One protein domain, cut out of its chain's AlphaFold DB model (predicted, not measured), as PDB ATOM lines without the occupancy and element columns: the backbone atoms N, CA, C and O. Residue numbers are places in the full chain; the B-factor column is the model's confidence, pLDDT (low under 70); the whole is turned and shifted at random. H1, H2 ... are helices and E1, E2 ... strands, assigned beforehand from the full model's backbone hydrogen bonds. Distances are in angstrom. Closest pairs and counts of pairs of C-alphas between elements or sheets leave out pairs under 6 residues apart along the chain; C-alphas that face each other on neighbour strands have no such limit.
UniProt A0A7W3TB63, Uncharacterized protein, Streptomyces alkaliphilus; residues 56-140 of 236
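Overview. This is residues 56 to 140 of the 236 residues of an uncharacterized protein of Streptomyces alkaliphilus (UniProt A0A7W3TB63). A small, strongly twisted wall of four strands has one long helix, H1, whose first residues, 110 to 116, pack over one of its faces; the rest of H1 sticks out beyond the sheet as a long free arm. A long loop between E1 and E2 also sticks out, with residues 68 to 73 standing free. The printed part has 85 residues, with four named strands and then one named helix along the chain; the sheet order is E1, E2, E3, E4, all antiparallel, and the class is mixed, helices and strands. The whole is loose, with a radius of gyration of the C-alphas of 17.2 A, and it spans 64 by 28 by 18 A, the arm of H1 making much of the length.

Along the chain. The inner strands are E2, residues 78 to 85, 21.3 A from first to last C-alpha, and E3, residues 93 to 100, 22.0 A. E2 bends by 51 degrees at residue 82. The edge strands are E1, residues 61 to 63, 7.0 A, which begins at C-alpha 61 (161.774, 99.770, 201.667), and E4, residues 104 to 108, 13.6 A. H1, residues 110 to 138, is 41.7 A long, from C-alpha 110 at (162.216, 111.231, 191.686) to C-alpha 138 at (192.472, 84.507, 202.247).

Arrangement. The four strands form a meander, each strand the antiparallel neighbour of the one before. E2 and E3 are a hairpin at 154 degrees between directions, with N 83 and O 95 at 2.8 A. E3 and E4 are a hairpin at 148 degrees, with N 98 and O 106 at 2.8 A. E1 and E2 are a hairpin at 158 degrees, with N 63 and O 78 at 2.9 A. Residues 56 to 57 pair, antiparallel, with residues 83 to 84 of E2. E1 is apart from E3 and from E4. H1 is on one face of the sheet, giving two layers, helix and sheet, at a height over the sheet of 14.2 A. It lies over E3 and runs along the strands, at 6 degrees to E3 on the local plane; it is only just not over E4, on which 2 of its C-alphas fall. The closest C-alphas of E3 and H1 are those of Arg 95 and Pro 110, 6.4 A apart. In H1 every O i to N i+4 pair is within hydrogen-bond range.

Size, cuts and confidence. The two C-alphas farthest apart are those of Ser 89 and Leu 140, 64.2 A. Residues 117 to 140, of which 117 to 138 belong to H1, stand free. The printed part has no cut. The link from E1 to E2, 14 residues, is long. The mean pLDDT of the printed part is 70.2, and 36 residues are under 70, among them residues 64 to 78, 86 to 92 and 136 to 140.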
ATOM      1  N   HIS A  56     151.017 111.960 202.619       79.62
ATOM      2  CA  HIS A  56     150.845 110.758 201.817       79.62
ATOM      3  C   HIS A  56     152.176 110.020 201.697       79.62
ATOM      4  O   HIS A  56     153.086 110.502 201.024       79.62
ATOM      5  N   GLU A  57     152.273 108.840 202.306       81.12
ATOM      6  CA  GLU A  57     153.506 108.048 202.391       81.12
ATOM      7  C   GLU A  57     153.330 106.666 201.766       81.12
ATOM      8  O   GLU A  57     152.227 106.134 201.761       81.12
ATOM      9  N   SER A  58     154.388 106.089 201.198       80.25
ATOM     10  CA  SER A  58     154.404 104.680 200.789       80.25
ATOM     11  C   SER A  58     154.856 103.768 201.930       80.25
ATOM     12  O   SER A  58     155.438 104.228 202.904       80.25
ATOM     13  N   ASP A  59     154.718 102.454 201.744       79.06
ATOM     14  CA  ASP A  59     155.437 101.476 202.569       79.06
ATOM     15  C   ASP A  59     156.963 101.722 202.521       79.06
ATOM     16  O   ASP A  59     157.503 102.288 201.554       79.06
ATOM     17  N   HIS A  60     157.657 101.302 203.574       75.75
ATOM     18  CA  HIS A  60     159.090 101.496 203.745       75.75
ATOM     19  C   HIS A  60     159.868 100.369 203.071       75.75
ATOM     20  O   HIS A  60     159.745  99.193 203.416       75.75
ATOM     21  N   ILE A  61     160.792 100.727 202.182       68.81
ATOM     22  CA  ILE A  61     161.774  99.770 201.667       68.81
ATOM     23  C   ILE A  61     163.022  99.864 202.539       68.81
ATOM     24  O   ILE A  61     163.693 100.893 202.533       68.81
ATOM     25  N   THR A  62     163.347  98.797 203.274       70.88
ATOM     26  CA  THR A  62     164.502  98.754 204.186       70.88
ATOM     27  C   THR A  62     165.616  97.846 203.673       70.88
ATOM     28  O   THR A  62     165.381  96.749 203.164       70.88
ATOM     29  N   MET A  63     166.862  98.296 203.829       70.75
ATOM     30  CA  MET A  63     168.060  97.487 203.607       70.75
ATOM     31  C   MET A  63     168.824  97.318 204.922       70.75
ATOM     32  O   MET A  63     169.362  98.287 205.459       70.75
ATOM     33  N   SER A  64     168.905  96.078 205.405       67.12
ATOM     34  CA  SER A  64     169.633  95.718 206.627       67.12
ATOM     35  C   SER A  64     171.027  95.176 206.321       67.12
ATOM     36  O   SER A  64     171.239  94.470 205.331       67.12
ATOM     37  N   LEU A  65     171.984  95.474 207.198       59.28
ATOM     38  CA  LEU A  65     173.293  94.825 207.186       59.28
ATOM     39  C   LEU A  65     173.200  93.414 207.797       59.28
ATOM     40  O   LEU A  65     172.306  93.162 208.605       59.28
ATOM     41  N   PRO A  66     174.111  92.487 207.438       65.69
ATOM     42  CA  PRO A  66     174.195  91.186 208.095       65.69
ATOM     43  C   PRO A  66     174.441  91.331 209.599       65.69
ATOM     44  O   PRO A  66     175.207  92.202 210.025       65.69
ATOM     45  N   ASP A  67     173.844  90.441 210.389       62.09
ATOM     46  CA  ASP A  67     174.007  90.420 211.843       62.09
ATOM     47  C   ASP A  67     175.491  90.409 212.250       62.09
ATOM     48  O   ASP A  67     176.301  89.642 211.723       62.09
ATOM     49  N   GLY A  68     175.857  91.282 213.194       54.75
ATOM     50  CA  GLY A  68     177.217  91.375 213.739       54.75
ATOM     51  C   GLY A  68     178.242  92.109 212.863       54.75
ATOM     52  O   GLY A  68     179.415  92.152 213.228       54.75
ATOM     53  N   ALA A  69     177.840  92.703 211.732       56.12
ATOM     54  CA  ALA A  69     178.755  93.455 210.865       56.12
ATOM     55  C   ALA A  69     179.258  94.781 211.473       56.12
ATOM     56  O   ALA A  69     180.281  95.304 211.029       56.12
ATOM     57  N   LEU A  70     178.575  95.322 212.487       52.44
ATOM     58  CA  LEU A  70     178.955  96.554 213.178       52.44
ATOM     59  C   LEU A  70     179.119  96.298 214.681       52.44
ATOM     60  O   LEU A  70     178.344  95.570 215.293       52.44
ATOM     61  N   ALA A  71     180.155  96.899 215.273       47.91
ATOM     62  CA  ALA A  71     180.586  96.659 216.657       47.91
ATOM     63  C   ALA A  71     179.709  97.340 217.733       47.91
ATOM     64  O   ALA A  71     180.015  97.286 218.921       47.91
ATOM     65  N   SER A  72     178.622  97.988 217.339       53.31
ATOM     66  CA  SER A  72     177.647  98.624 218.221       53.31
ATOM     67  C   SER A  72     176.329  98.771 217.457       53.31
ATOM     68  O   SER A  72     176.307  98.542 216.251       53.31
ATOM     69  N   ASN A  73     175.246  99.127 218.155       49.53
ATOM     70  CA  ASN A  73     173.833  99.217 217.732       49.53
ATOM     71  C   ASN A  73     173.508 100.072 216.474       49.53
ATOM     72  O   ASN A  73     172.375 100.498 216.294       49.53
ATOM     73  N   ALA A  74     174.466 100.324 215.588       51.91
ATOM     74  CA  ALA A  74     174.356 101.072 214.346       51.91
ATOM     75  C   ALA A  74     173.855 100.224 213.162       51.91
ATOM     76  O   ALA A  74     174.201 100.506 212.016       51.91
ATOM     77  N   ASN A  75     173.012  99.212 213.401       53.81
ATOM     78  CA  ASN A  75     172.169  98.652 212.341       53.81
ATOM     79  C   ASN A  75     171.066  99.668 212.020       53.81
ATOM     80  O   ASN A  75     169.891  99.418 212.251       53.81
ATOM     81  N   ALA A  76     171.465 100.843 211.545       55.31
ATOM     82  CA  ALA A  76     170.580 101.822 210.964       55.31
ATOM     83  C   ALA A  76     170.191 101.280 209.582       55.31
ATOM     84  O   ALA A  76     171.036 101.290 208.680       55.31
ATOM     85  N   PRO A  77     168.976 100.730 209.396       57.69
ATOM     86  CA  PRO A  77     168.543 100.357 208.063       57.69
ATOM     87  C   PRO A  77     168.560 101.614 207.198       57.69
ATOM     88  O   PRO A  77     168.121 102.681 207.631       57.69
ATOM     89  N   VAL A  78     169.055 101.488 205.968       67.00
ATOM     90  CA  VAL A  78     168.766 102.515 204.969       67.00
ATOM     91  C   VAL A  78     167.328 102.278 204.539       67.00
ATOM     92  O   VAL A  78     167.031 101.220 203.975       67.00
ATOM     93  N   ALA A  79     166.446 103.222 204.858       70.81
ATOM     94  CA  ALA A  79     165.042 103.172 204.472       70.81
ATOM     95  C   ALA A  79     164.752 104.218 203.396       70.81
ATOM     96  O   ALA A  79     165.266 105.337 203.458       70.81
ATOM     97  N   ALA A  80     163.942 103.843 202.409       69.44
ATOM     98  CA  ALA A  80     163.423 104.751 201.399       69.44
ATOM     99  C   ALA A  80     161.894 104.740 201.420       69.44
ATOM    100  O   ALA A  80     161.283 103.670 201.473       69.44
ATOM    101  N   MET A  81     161.301 105.927 201.345       76.81
ATOM    102  CA  MET A  81     159.852 106.120 201.325       76.81
ATOM    103  C   MET A  81     159.489 107.252 200.370       76.81
ATOM    104  O   MET A  81     160.151 108.290 200.361       76.81
ATOM    105  N   LEU A  82     158.443 107.065 199.567       71.06
ATOM    106  CA  LEU A  82     157.868 108.135 198.759       71.06
ATOM    107  C   LEU A  82     156.901 108.945 199.627       71.06
ATOM    108  O   LEU A  82     155.985 108.370 200.205       71.06
ATOM    109  N   CYS A  83     157.094 110.259 199.699       76.12
ATOM    110  CA  CYS A  83     156.267 111.174 200.473       76.12
ATOM    111  C   CYS A  83     155.761 112.321 199.589       76.12
ATOM    112  O   CYS A  83     156.497 112.871 198.759       76.12
ATOM    113  N   VAL A  84     154.497 112.691 199.774       79.06
ATOM    114  CA  VAL A  84     153.905 113.924 199.256       79.06
ATOM    115  C   VAL A  84     153.289 114.660 200.441       79.06
ATOM    116  O   VAL A  84     152.378 114.145 201.084       79.06
ATOM    117  N   ASP A  85     153.797 115.860 200.704       75.31
ATOM    118  CA  ASP A  85     153.264 116.780 201.707       75.31
ATOM    119  C   ASP A  85     152.403 117.833 200.996       75.31
ATOM    120  O   ASP A  85     152.904 118.573 200.136       75.31
ATOM    121  N   ASP A  86     151.106 117.863 201.311       69.81
ATOM    122  CA  ASP A  86     150.149 118.835 200.774       69.81
ATOM    123  C   ASP A  86     149.777 119.944 201.779       69.81
ATOM    124  O   ASP A  86     148.993 120.839 201.457       69.81
ATOM    125  N   SER A  87     150.414 119.960 202.957       66.19
ATOM    126  CA  SER A  87     150.112 120.885 204.058       66.19
ATOM    127  C   SER A  87     150.614 122.328 203.839       66.19
ATOM    128  O   SER A  87     150.292 123.234 204.615       66.19
ATOM    129  N   GLY A  88     151.386 122.580 202.771       64.94
ATOM    130  CA  GLY A  88     152.021 123.869 202.468       64.94
ATOM    131  C   GLY A  88     151.420 124.640 201.280       64.94
ATOM    132  O   GLY A  88     150.822 124.079 200.373       64.94
ATOM    133  N   SER A  89     151.656 125.960 201.211       54.44
ATOM    134  CA  SER A  89     151.201 126.827 200.098       54.44
ATOM    135  C   SER A  89     151.957 126.631 198.771       54.44
ATOM    136  O   SER A  89     151.744 127.385 197.822       54.44
ATOM    137  N   ASN A  90     152.884 125.674 198.717       55.97
ATOM    138  CA  ASN A  90     153.628 125.314 197.515       55.97
ATOM    139  C   ASN A  90     153.001 124.058 196.909       55.97
ATOM    140  O   ASN A  90     152.531 123.196 197.643       55.97
ATOM    141  N   ALA A  91     153.000 123.944 195.580       64.25
ATOM    142  CA  ALA A  91     152.462 122.769 194.903       64.25
ATOM    143  C   ALA A  91     153.067 121.476 195.481       64.25
ATOM    144  O   ALA A  91     154.293 121.365 195.601       64.25
ATOM    145  N   ALA A  92     152.197 120.524 195.823       67.62
ATOM    146  CA  ALA A  92     152.560 119.205 196.322       67.62
ATOM    147  C   ALA A  92     153.684 118.611 195.458       67.62
ATOM    148  O   ALA A  92     153.527 118.415 194.250       67.62
ATOM    149  N   THR A  93     154.851 118.393 196.063       73.94
ATOM    150  CA  THR A  93     156.037 117.879 195.370       73.94
ATOM    151  C   THR A  93     156.360 116.508 195.933       73.94
ATOM    152  O   THR A  93     156.675 116.395 197.115       73.94
ATOM    153  N   ALA A  94     156.308 115.482 195.085       74.38
ATOM    154  CA  ALA A  94     156.727 114.139 195.461       74.38
ATOM    155  C   ALA A  94     158.232 114.107 195.741       74.38
ATOM    156  O   ALA A  94     159.034 114.590 194.935       74.38
ATOM    157  N   ARG A  95     158.609 113.540 196.885       78.69
ATOM    158  CA  ARG A  95     159.999 113.384 197.319       78.69
ATOM    159  C   ARG A  95     160.223 111.976 197.829       78.69
ATOM    160  O   ARG A  95     159.334 111.376 198.420       78.69
ATOM    161  N   ILE A  96     161.428 111.464 197.636       73.56
ATOM    162  CA  ILE A  96     161.873 110.223 198.259       73.56
ATOM    163  C   ILE A  96     162.690 110.595 199.488       73.56
ATOM    164  O   ILE A  96     163.700 111.296 199.386       73.56
ATOM    165  N   HIS A  97     162.220 110.159 200.651       78.12
ATOM    166  CA  HIS A  97     162.920 110.323 201.913       78.12
ATOM    167  C   HIS A  97     163.895 109.163 202.072       78.12
ATOM    168  O   HIS A  97     163.488 108.004 202.017       78.12
ATOM    169  N   LEU A  98     165.171 109.476 202.275       74.50
ATOM    170  CA  LEU A  98     166.218 108.515 202.599       74.50
ATOM    171  C   LEU A  98     166.615 108.693 204.059       74.50
ATOM    172  O   LEU A  98     166.996 109.794 204.450       74.50
ATOM    173  N   TRP A  99     166.531 107.622 204.841       77.00
ATOM    174  CA  TRP A  99     166.802 107.643 206.277       77.00
ATOM    175  C   TRP A  99     168.003 106.759 206.580       77.00
ATOM    176  O   TRP A  99     168.131 105.668 206.016       77.00
ATOM    177  N   HIS A 100     168.866 107.217 207.481       71.56
ATOM    178  CA  HIS A 100     169.948 106.423 208.045       71.56
ATOM    179  C   HIS A 100     169.963 106.593 209.568       71.56
ATOM    180  O   HIS A 100     170.574 107.508 210.112       71.56
ATOM    181  N   GLY A 101     169.300 105.676 210.268       70.62
ATOM    182  CA  GLY A 101     169.157 105.748 211.721       70.62
ATOM    183  C   GLY A 101     168.015 106.678 212.121       70.62
ATOM    184  O   GLY A 101     167.090 106.880 211.339       70.62
ATOM    185  N   GLU A 102     168.055 107.189 213.351       69.81
ATOM    186  CA  GLU A 102     166.945 107.967 213.921       69.81
ATOM    187  C   GLU A 102     166.948 109.441 213.481       69.81
ATOM    188  O   GLU A 102     165.877 110.021 213.326       69.81
ATOM    189  N   ASP A 103     168.125 110.027 213.223       74.62
ATOM    190  CA  ASP A 103     168.269 111.488 213.110       74.62
ATOM    191  C   ASP A 103     168.709 111.999 211.724       74.62
ATOM    192  O   ASP A 103     168.559 113.188 211.433       74.62
ATOM    193  N   ASP A 104     169.233 111.134 210.846       72.56
ATOM    194  CA  ASP A 104     169.765 111.555 209.545       72.56
ATOM    195  C   ASP A 104     168.771 111.262 208.412       72.56
ATOM    196  O   ASP A 104     168.558 110.108 208.021       72.56
ATOM    197  N   MET A 105     168.202 112.330 207.842       78.19
ATOM    198  CA  MET A 105     167.301 112.270 206.689       78.19
ATOM    199  C   MET A 105     167.798 113.122 205.518       78.19
ATOM    200  O   MET A 105     168.281 114.242 205.690       78.19
ATOM    201  N   ALA A 106     167.612 112.608 204.304       79.25
ATOM    202  CA  ALA A 106     167.809 113.339 203.059       79.25
ATOM    203  C   ALA A 106     166.568 113.240 202.165       79.25
ATOM    204  O   ALA A 106     165.854 112.238 202.174       79.25
ATOM    205  N   PHE A 107     166.340 114.277 201.360       82.81
ATOM    206  CA  PHE A 107     165.221 114.354 200.424       82.81
ATOM    207  C   PHE A 107     165.757 114.371 198.999       82.81
ATOM    208  O   PHE A 107     166.620 115.189 198.685       82.81
ATOM    209  N   LEU A 108     165.223 113.499 198.147       76.06
ATOM    210  CA  LEU A 108     165.525 113.467 196.720       76.06
ATOM    211  C   LEU A 108     164.254 113.675 195.903       76.06
ATOM    212  O   LEU A 108     163.185 113.175 196.259       76.06
ATOM    213  N   LEU A 109     164.372 114.373 194.779       85.62
ATOM    214  CA  LEU A 109     163.350 114.324 193.735       85.62
ATOM    215  C   LEU A 109     163.365 112.947 193.039       85.62
ATOM    216  O   LEU A 109     164.388 112.259 193.091       85.62
ATOM    217  N   PRO A 110     162.278 112.533 192.356       81.69
ATOM    218  CA  PRO A 110     162.216 111.231 191.686       81.69
ATOM    219  C   PRO A 110     163.407 110.950 190.753       81.69
ATOM    220  O   PRO A 110     164.083 109.938 190.918       81.69
ATOM    221  N   ASP A 111     163.745 111.888 189.863       82.38
ATOM    222  CA  ASP A 111     164.880 111.742 188.938       82.38
ATOM    223  C   ASP A 111     166.230 111.649 189.677       82.38
ATOM    224  O   ASP A 111     167.136 110.915 189.279       82.38
ATOM    225  N   GLU A 112     166.387 112.377 190.788       77.00
ATOM    226  CA  GLU A 112     167.596 112.316 191.618       77.00
ATOM    227  C   GLU A 112     167.711 110.972 192.343       77.00
ATOM    228  O   GLU A 112     168.817 110.448 192.506       77.00
ATOM    229  N   ALA A 113     166.579 110.396 192.751       74.94
ATOM    230  CA  ALA A 113     166.520 109.089 193.382       74.94
ATOM    231  C   ALA A 113     166.854 107.955 192.406       74.94
ATOM    232  O   ALA A 113     167.566 107.031 192.799       74.94
ATOM    233  N   GLU A 114     166.433 108.037 191.138       76.12
ATOM    234  CA  GLU A 114     166.859 107.083 190.100       76.12
ATOM    235  C   GLU A 114     168.384 107.111 189.917       76.12
ATOM    236  O   GLU A 114     169.052 106.077 189.996       76.12
ATOM    237  N   VAL A 115     168.970 108.308 189.790       77.88
ATOM    238  CA  VAL A 115     170.432 108.473 189.691       77.88
ATOM    239  C   VAL A 115     171.144 107.954 190.945       77.88
ATOM    240  O   VAL A 115     172.226 107.361 190.857       77.88
ATOM    241  N   TYR A 116     170.573 108.178 192.128       73.94
ATOM    242  CA  TYR A 116     171.112 107.656 193.380       73.94
ATOM    243  C   TYR A 116     171.058 106.119 193.434       73.94
ATOM    244  O   TYR A 116     172.052 105.488 193.806       73.94
ATOM    245  N   ALA A 117     169.958 105.506 192.990       77.94
ATOM    246  CA  ALA A 117     169.805 104.055 192.917       77.94
ATOM    247  C   ALA A 117     170.847 103.410 191.985       77.94
ATOM    248  O   ALA A 117     171.520 102.452 192.376       77.94
ATOM    249  N   ASP A 118     171.080 103.983 190.802       79.12
ATOM    250  CA  ASP A 118     172.109 103.506 189.865       79.12
ATOM    251  C   ASP A 118     173.524 103.558 190.466       79.12
ATOM    252  O   ASP A 118     174.352 102.649 190.281       79.12
ATOM    253  N   ARG A 119     173.816 104.609 191.243       69.06
ATOM    254  CA  ARG A 119     175.085 104.733 191.976       69.06
ATOM    255  C   ARG A 119     175.222 103.657 193.051       69.06
ATOM    256  O   ARG A 119     176.299 103.067 193.161       69.06
ATOM    257  N   LEU A 120     174.156 103.355 193.795       74.31
ATOM    258  CA  LEU A 120     174.153 102.278 194.792       74.31
ATOM    259  C   LEU A 120     174.388 100.903 194.156       74.31
ATOM    260  O   LEU A 120     175.197 100.125 194.667       74.31
ATOM    261  N   ILE A 121     173.758 100.613 193.014       79.75
ATOM    262  CA  ILE A 121     173.985  99.369 192.259       79.75
ATOM    263  C   ILE A 121     175.457  99.258 191.845       79.75
ATOM    264  O   ILE A 121     176.094  98.215 192.036       79.75
ATOM    265  N   THR A 122     176.021 100.348 191.320       72.94
ATOM    266  CA  THR A 122     177.431 100.408 190.916       72.94
ATOM    267  C   THR A 122     178.365 100.147 192.100       72.94
ATOM    268  O   THR A 122     179.273  99.313 192.010       72.94
ATOM    269  N   PHE A 123     178.120 100.808 193.231       66.06
ATOM    270  CA  PHE A 123     178.883 100.623 194.462       66.06
ATOM    271  C   PHE A 123     178.787  99.182 194.991       66.06
ATOM    272  O   PHE A 123     179.811  98.555 195.277       66.06
ATOM    273  N   ALA A 124     177.587  98.594 195.027       71.69
ATOM    274  CA  ALA A 124     177.386  97.198 195.418       71.69
ATOM    275  C   ALA A 124     178.181  96.227 194.523       71.69
ATOM    276  O   ALA A 124     178.759  95.246 195.006       71.69
ATOM    277  N   GLY A 125     178.275  96.515 193.221       72.44
ATOM    278  CA  GLY A 125     179.138  95.786 192.291       72.44
ATOM    279  C   GLY A 125     180.620  95.820 192.690       72.44
ATOM    280  O   GLY A 125     181.292  94.782 192.667       72.44
ATOM    281  N   GLN A 126     181.122  96.982 193.115       66.50
ATOM    282  CA  GLN A 126     182.499  97.148 193.595       66.50
ATOM    283  C   GLN A 126     182.750  96.387 194.904       66.50
ATOM    284  O   GLN A 126     183.740  95.658 194.998       66.50
ATOM    285  N   VAL A 127     181.830  96.460 195.873       67.31
ATOM    286  CA  VAL A 127     181.911  95.698 197.135       67.31
ATOM    287  C   VAL A 127     181.982  94.191 196.862       67.31
ATOM    288  O   VAL A 127     182.844  93.495 197.400       67.31
ATOM    289  N   ARG A 128     181.142  93.668 195.956       76.62
ATOM    290  CA  ARG A 128     181.172  92.247 195.555       76.62
ATOM    291  C   ARG A 128     182.489  91.833 194.900       76.62
ATOM    292  O   ARG A 128     182.886  90.671 195.019       76.62
ATOM    293  N   ARG A 129     183.148  92.733 194.160       85.50
ATOM    294  CA  ARG A 129     184.481  92.482 193.590       85.50
ATOM    295  C   ARG A 129     185.523  92.368 194.704       85.50
ATOM    296  O   ARG A 129     186.178  91.336 194.791       85.50
ATOM    297  N   LEU A 130     185.587  93.352 195.602       68.88
ATOM    298  CA  LEU A 130     186.519  93.352 196.737       68.88
ATOM    299  C   LEU A 130     186.322  92.138 197.653       68.88
ATOM    300  O   LEU A 130     187.291  91.516 198.073       68.88
ATOM    301  N   ALA A 131     185.077  91.734 197.913       70.00
ATOM    302  CA  ALA A 131     184.791  90.542 198.706       70.00
ATOM    303  C   ALA A 131     185.297  89.246 198.039       70.00
ATOM    304  O   ALA A 131     185.725  88.325 198.734       70.00
ATOM    305  N   ARG A 132     185.253  89.154 196.699       75.00
ATOM    306  CA  ARG A 132     185.826  88.020 195.950       75.00
ATOM    307  C   ARG A 132     187.346  88.011 196.043       75.00
ATOM    308  O   ARG A 132     187.893  86.990 196.445       75.00
ATOM    309  N   GLU A 133     187.984  89.144 195.766       70.00
ATOM    310  CA  GLU A 133     189.438  89.306 195.892       70.00
ATOM    311  C   GLU A 133     189.912  88.980 197.317       70.00
ATOM    312  O   GLU A 133     190.882  88.253 197.503       70.00
ATOM    313  N   GLY A 134     189.190  89.445 198.341       68.19
ATOM    314  CA  GLY A 134     189.484  89.142 199.740       68.19
ATOM    315  C   GLY A 134     189.377  87.651 200.068       68.19
ATOM    316  O   GLY A 134     190.234  87.120 200.769       68.19
ATOM    317  N   ARG A 135     188.367  86.942 199.542       72.25
ATOM    318  CA  ARG A 135     188.257  85.479 199.701       72.25
ATOM    319  C   ARG A 135     189.377  84.737 198.987       72.25
ATOM    320  O   ARG A 135     189.888  83.772 199.536       72.25
ATOM    321  N   GLU A 136     189.739  85.165 197.785       69.00
ATOM    322  CA  GLU A 136     190.823  84.564 197.008       69.00
ATOM    323  C   GLU A 136     192.174  84.754 197.702       69.00
ATOM    324  O   GLU A 136     192.913  83.792 197.873       69.00
ATOM    325  N   ARG A 137     192.440  85.955 198.226       64.75
ATOM    326  CA  ARG A 137     193.647  86.233 199.016       64.75
ATOM    327  C   ARG A 137     193.681  85.487 200.344       64.75
ATOM    328  O   ARG A 137     194.746  85.049 200.748       64.75
ATOM    329  N   ARG A 138     192.539  85.319 201.020       62.00
ATOM    330  CA  ARG A 138     192.472  84.507 202.247       62.00
ATOM    331  C   ARG A 138     192.751  83.031 201.980       62.00
ATOM    332  O   ARG A 138     193.244  82.364 202.872       62.00
ATOM    333  N   ARG A 139     192.433  82.525 200.785       63.44
ATOM    334  CA  ARG A 139     192.553  81.104 200.421       63.44
ATOM    335  C   ARG A 139     193.974  80.625 200.158       63.44
ATOM    336  O   ARG A 139     194.140  79.431 199.949       63.44
ATOM    337  N   LEU A 140     194.961  81.512 200.129       67.88
ATOM    338  CA  LEU A 140     196.326  81.148 199.783       67.88
ATOM    339  C   LEU A 140     197.240  81.453 200.962       67.88
ATOM    340  O   LEU A 140     197.235  82.570 201.477       67.88
TER     341      LEU A 140